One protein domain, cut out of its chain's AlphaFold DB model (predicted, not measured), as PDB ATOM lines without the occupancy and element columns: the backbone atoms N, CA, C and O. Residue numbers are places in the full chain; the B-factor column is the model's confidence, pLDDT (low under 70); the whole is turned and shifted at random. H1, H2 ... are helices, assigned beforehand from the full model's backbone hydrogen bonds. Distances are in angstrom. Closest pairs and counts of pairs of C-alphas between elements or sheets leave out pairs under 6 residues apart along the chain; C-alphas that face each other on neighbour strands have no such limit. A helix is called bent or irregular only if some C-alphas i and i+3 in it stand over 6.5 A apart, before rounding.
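What this domain is: This is residues 544 to 586 of the 591 residues of an uncharacterized protein of Aphanomyces invadans (UniProt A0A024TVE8). One long helix, H1, makes the longest axis, and from its far end a long link folds back toward a single short helix turn, H2, at the other end of the link. The printed part has 43 residues, with two named helices, H1 then H2, and no named strand; the class is all helix. The whole is compact, with a radius of gyration of the C-alphas of 10.3 A, and elongated, spanning 29 by 18 by 11 A.

Where its parts are: Find C-alpha 544 at (23.074, -15.161, 14.898); from there H1, residues 544 to 564, runs 28.9 A to C-alpha 564 at (44.408, -25.417, -1.597). Look near residue 558 for a kink of 41 degrees. H1 is irregular: C-alphas 560 and 563 are 9.2 A apart. H2, residues 581 to 584, ends at C-alpha 584 at (33.493, -12.630, 15.467).

How they stand to each other: H1 and H2 are apart. In H1, 15 of 17 O i to N i+4 pairs are within hydrogen-bond range; H2 is too short for such a pair.

The domain as a whole: The C-alphas of Val 544 and Glu 563, the two farthest apart, are 29.4 A apart. The link from H1 to H2, 16 residues, is long. The printed part has no cut, and no printed residue is under pLDDT 70.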
ATOM      1  N   VAL A 544      22.343 -14.065  14.237       82.31
ATOM      2  CA  VAL A 544      23.074 -15.161  14.898       82.31
ATOM      3  C   VAL A 544      22.910 -16.472  14.128       82.31
ATOM      4  O   VAL A 544      23.900 -17.161  13.878       82.31
ATOM      5  N   THR A 545      21.695 -16.787  13.672       83.31
ATOM      6  CA  THR A 545      21.425 -17.952  12.816       83.31
ATOM      7  C   THR A 545      22.204 -17.844  11.505       83.31
ATOM      8  O   THR A 545      22.902 -18.787  11.133       83.31
ATOM      9  N   HIS A 546      22.173 -16.683  10.838       85.12
ATOM     10  CA  HIS A 546      22.987 -16.431   9.644       85.12
ATOM     11  C   HIS A 546      24.489 -16.595   9.913       85.12
ATOM     12  O   HIS A 546      25.177 -17.259   9.139       85.12
ATOM     13  N   TYR A 547      24.997 -16.067  11.030       86.50
ATOM     14  CA  TYR A 547      26.395 -16.230  11.423       86.50
ATOM     15  C   TYR A 547      26.767 -17.707  11.642       86.50
ATOM     16  O   TYR A 547      27.812 -18.156  11.169       86.50
ATOM     17  N   PHE A 548      25.915 -18.505  12.296       87.50
ATOM     18  CA  PHE A 548      26.175 -19.936  12.499       87.50
ATOM     19  C   PHE A 548      26.138 -20.736  11.191       87.50
ATOM     20  O   PHE A 548      27.026 -21.566  10.966       87.50
ATOM     21  N   ARG A 549      25.179 -20.440  10.303       88.31
ATOM     22  CA  ARG A 549      25.119 -20.986   8.937       88.31
ATOM     23  C   ARG A 549      26.399 -20.664   8.158       88.31
ATOM     24  O   ARG A 549      27.029 -21.570   7.614       88.31
ATOM     25  N   TRP A 550      26.845 -19.406   8.188       89.94
ATOM     26  CA  TRP A 550      28.070 -18.956   7.519       89.94
ATOM     27  C   TRP A 550      29.338 -19.623   8.074       89.94
ATOM     28  O   TRP A 550      30.160 -20.103   7.295       89.94
ATOM     29  N   ILE A 551      29.482 -19.751   9.400       91.62
ATOM     30  CA  ILE A 551      30.616 -20.470  10.011       91.62
ATOM     31  C   ILE A 551      30.662 -21.931   9.560       91.62
ATOM     32  O   ILE A 551      31.748 -22.448   9.285       91.62
ATOM     33  N   ARG A 552      29.514 -22.614   9.480       90.81
ATOM     34  CA  ARG A 552      29.476 -24.004   9.010       90.81
ATOM     35  C   ARG A 552      29.789 -24.106   7.517       90.81
ATOM     36  O   ARG A 552      30.640 -24.913   7.155       90.81
ATOM     37  N   TRP A 553      29.184 -23.259   6.686       91.56
ATOM     38  CA  TRP A 553      29.480 -23.173   5.253       91.56
ATOM     39  C   TRP A 553      30.977 -22.948   4.986       91.56
ATOM     40  O   TRP A 553      31.585 -23.687   4.214       91.56
ATOM     41  N   LEU A 554      31.602 -21.993   5.681       92.75
ATOM     42  CA  LEU A 554      33.012 -21.663   5.475       92.75
ATOM     43  C   LEU A 554      33.935 -22.822   5.881       92.75
ATOM     44  O   LEU A 554      34.906 -23.105   5.183       92.75
ATOM     45  N   LYS A 555      33.610 -23.554   6.957       94.06
ATOM     46  CA  LYS A 555      34.337 -24.781   7.332       94.06
ATOM     47  C   LYS A 555      34.197 -25.894   6.302       94.06
ATOM     48  O   LYS A 555      35.191 -26.553   6.016       94.06
ATOM     49  N   GLU A 556      32.997 -26.100   5.758       93.81
ATOM     50  CA  GLU A 556      32.757 -27.083   4.695       93.81
ATOM     51  C   GLU A 556      33.608 -26.730   3.455       93.81
ATOM     52  O   GLU A 556      34.344 -27.578   2.960       93.81
ATOM     53  N   ARG A 557      33.656 -25.455   3.038       93.69
ATOM     54  CA  ARG A 557      34.525 -24.994   1.934       93.69
ATOM     55  C   ARG A 557      36.025 -25.135   2.214       93.69
ATOM     56  O   ARG A 557      36.762 -25.548   1.323       93.69
ATOM     57  N   ILE A 558      36.492 -24.837   3.429       95.12
ATOM     58  CA  ILE A 558      37.897 -25.061   3.822       95.12
ATOM     59  C   ILE A 558      38.241 -26.558   3.779       95.12
ATOM     60  O   ILE A 558      39.344 -26.910   3.368       95.12
ATOM     61  N   GLN A 559      37.309 -27.438   4.159       94.81
ATOM     62  CA  GLN A 559      37.502 -28.884   4.056       94.81
ATOM     63  C   GLN A 559      37.584 -29.351   2.597       94.81
ATOM     64  O   GLN A 559      38.488 -30.122   2.283       94.81
ATOM     65  N   ASP A 560      36.674 -28.894   1.727       94.44
ATOM     66  CA  ASP A 560      36.664 -29.262   0.302       94.44
ATOM     67  C   ASP A 560      37.948 -28.797  -0.418       94.44
ATOM     68  O   ASP A 560      38.476 -29.511  -1.265       94.44
ATOM     69  N   LEU A 561      38.474 -27.617  -0.063       95.06
ATOM     70  CA  LEU A 561      39.735 -27.088  -0.599       95.06
ATOM     71  C   LEU A 561      40.978 -27.789  -0.027       95.06
ATOM     72  O   LEU A 561      42.000 -27.879  -0.709       95.06
ATOM     73  N   GLY A 562      40.931 -28.237   1.231       93.06
ATOM     74  CA  GLY A 562      42.061 -28.861   1.921       93.06
ATOM     75  C   GLY A 562      43.334 -28.008   1.858       93.06
ATOM     76  O   GLY A 562      43.358 -26.853   2.288       93.06
ATOM     77  N   GLU A 563      44.398 -28.562   1.278       93.75
ATOM     78  CA  GLU A 563      45.684 -27.876   1.102       93.75
ATOM     79  C   GLU A 563      45.652 -26.727   0.072       93.75
ATOM     80  O   GLU A 563      46.565 -25.903   0.059       93.75
ATOM     81  N   ALA A 564      44.599 -26.593  -0.744       96.50
ATOM     82  CA  ALA A 564      44.408 -25.417  -1.597       96.50
ATOM     83  C   ALA A 564      43.891 -24.190  -0.817       96.50
ATOM     84  O   ALA A 564      44.015 -23.062  -1.293       96.50
ATOM     85  N   ALA A 565      43.339 -24.370   0.391       95.38
ATOM     86  CA  ALA A 565      42.916 -23.249   1.227       95.38
ATOM     87  C   ALA A 565      44.136 -22.439   1.726       95.38
ATOM     88  O   ALA A 565      45.169 -23.038   2.060       95.38
ATOM     89  N   PRO A 566      44.046 -21.100   1.860       95.38
ATOM     90  CA  PRO A 566      45.126 -20.290   2.424       95.38
ATOM     91  C   PRO A 566      45.533 -20.764   3.835       95.38
ATOM     92  O   PRO A 566      44.657 -20.946   4.683       95.38
ATOM     93  N   PRO A 567      46.834 -20.926   4.155       95.50
ATOM     94  CA  PRO A 567      47.272 -21.509   5.430       95.50
ATOM     95  C   PRO A 567      46.697 -20.847   6.691       95.50
ATOM     96  O   PRO A 567      46.444 -21.527   7.682       95.50
ATOM     97  N   HIS A 568      46.440 -19.536   6.661       92.94
ATOM     98  CA  HIS A 568      45.889 -18.811   7.808       92.94
ATOM     99  C   HIS A 568      44.401 -19.100   8.090       92.94
ATOM    100  O   HIS A 568      43.985 -18.887   9.228       92.94
ATOM    101  N   VAL A 569      43.631 -19.628   7.122       93.00
ATOM    102  CA  VAL A 569      42.223 -20.046   7.312       93.00
ATOM    103  C   VAL A 569      42.043 -21.556   7.496       93.00
ATOM    104  O   VAL A 569      40.932 -21.999   7.766       93.00
ATOM    105  N   ARG A 570      43.100 -22.369   7.365       94.31
ATOM    106  CA  ARG A 570      43.063 -23.820   7.652       94.31
ATOM    107  C   ARG A 570      42.839 -24.087   9.149       94.31
ATOM    108  O   ARG A 570      43.075 -23.178   9.935       94.31
ATOM    109  N   PRO A 571      42.463 -25.309   9.586       94.38
ATOM    110  CA  PRO A 571      42.206 -25.632  10.997       94.38
ATOM    111  C   PRO A 571      43.226 -25.113  12.021       94.38
ATOM    112  O   PRO A 571      42.828 -24.620  13.074       94.38
ATOM    113  N   THR A 572      44.524 -25.177  11.713       93.12
ATOM    114  CA  THR A 572      45.629 -24.692  12.563       93.12
ATOM    115  C   THR A 572      45.920 -23.189  12.437       93.12
ATOM    116  O   THR A 572      46.713 -22.653  13.212       93.12
ATOM    117  N   GLY A 573      45.303 -22.509  11.471       91.94
ATOM    118  CA  GLY A 573      45.505 -21.102  11.148       91.94
ATOM    119  C   GLY A 573      44.831 -20.132  12.126       91.94
ATOM    120  O   GLY A 573      43.919 -20.476  12.879       91.94
ATOM    121  N   THR A 574      45.291 -18.877  12.122       89.69
ATOM    122  CA  THR A 574      44.806 -17.846  13.065       89.69
ATOM    123  C   THR A 574      43.410 -17.306  12.743       89.69
ATOM    124  O   THR A 574      42.802 -16.673  13.610       89.69
ATOM    125  N   ASP A 575      42.913 -17.582  11.536       90.31
ATOM    126  CA  ASP A 575      41.619 -17.167  10.994       90.31
ATOM    127  C   ASP A 575      40.743 -18.385  10.632       90.31
ATOM    128  O   ASP A 575      39.876 -18.299   9.762       90.31
ATOM    129  N   TYR A 576      40.941 -19.535  11.290       91.88
ATOM    130  CA  TYR A 576      40.010 -20.661  11.160       91.88
ATOM    131  C   TYR A 576      38.626 -20.298  11.744       91.88
ATOM    132  O   TYR A 576      38.563 -19.795  12.876       91.88
ATOM    133  N   PRO A 577      37.504 -20.589  11.053       91.94
ATOM    134  CA  PRO A 577      36.180 -20.170  11.501       91.94
ATOM    135  C   PRO A 577      35.804 -20.727  12.873       91.94
ATOM    136  O   PRO A 577      35.863 -21.935  13.132       91.94
ATOM    137  N   SER A 578      35.360 -19.851  13.776       87.94
ATOM    138  CA  SER A 578      34.933 -20.266  15.111       87.94
ATOM    139  C   SER A 578      33.844 -19.377  15.706       87.94
ATOM    140  O   SER A 578      33.725 -18.197  15.395       87.94
ATOM    141  N   PHE A 579      33.084 -19.941  16.642       84.56
ATOM    142  CA  PHE A 579      32.072 -19.226  17.425       84.56
ATOM    143  C   PHE A 579      32.671 -18.386  18.571       84.56
ATOM    144  O   PHE A 579      31.952 -17.961  19.467       84.56
ATOM    145  N   ARG A 580      33.996 -18.178  18.596       82.69
ATOM    146  CA  ARG A 580      34.662 -17.372  19.630       82.69
ATOM    147  C   ARG A 580      34.540 -15.890  19.291       82.69
ATOM    148  O   ARG A 580      34.815 -15.507  18.155       82.69
ATOM    149  N   SER A 581      34.304 -15.054  20.298       76.12
ATOM    150  CA  SER A 581      34.211 -13.593  20.151       76.12
ATOM    151  C   SER A 581      35.424 -12.985  19.440       76.12
ATOM    152  O   SER A 581      35.265 -12.144  18.567       76.12
ATOM    153  N   LYS A 582      36.640 -13.493  19.702       81.38
ATOM    154  CA  LYS A 582      37.874 -13.070  19.008       81.38
ATOM    155  C   LYS A 582      37.835 -13.261  17.480       81.38
ATOM    156  O   LYS A 582      38.525 -12.538  16.772       81.38
ATOM    157  N   PHE A 583      37.096 -14.246  16.975       84.19
ATOM    158  CA  PHE A 583      36.907 -14.435  15.534       84.19
ATOM    159  C   PHE A 583      35.778 -13.530  15.020       84.19
ATOM    160  O   PHE A 583      35.982 -12.802  14.048       84.19
ATOM    161  N   GLN A 584      34.649 -13.498  15.744       78.50
ATOM    162  CA  GLN A 584      33.493 -12.630  15.467       78.50
ATOM    163  C   GLN A 584      33.873 -11.151  15.316       78.50
ATOM    164  O   GLN A 584      33.346 -10.487  14.435       78.50
ATOM    165  N   THR A 585      34.797 -10.632  16.131       77.69
ATOM    166  CA  THR A 585      35.199  -9.214  16.094       77.69
ATOM    167  C   THR A 585      36.361  -8.904  15.147       77.69
ATOM    168  O   THR A 585      36.646  -7.736  14.908       77.69
ATOM    169  N   LYS A 586      37.066  -9.918  14.621       73.75
ATOM    170  CA  LYS A 586      38.288  -9.721  13.815       73.75
ATOM    171  C   LYS A 586      38.034  -9.784  12.310       73.75
ATOM    172  O   LYS A 586      38.656  -9.033  11.564       73.75
TER     173      LYS A 586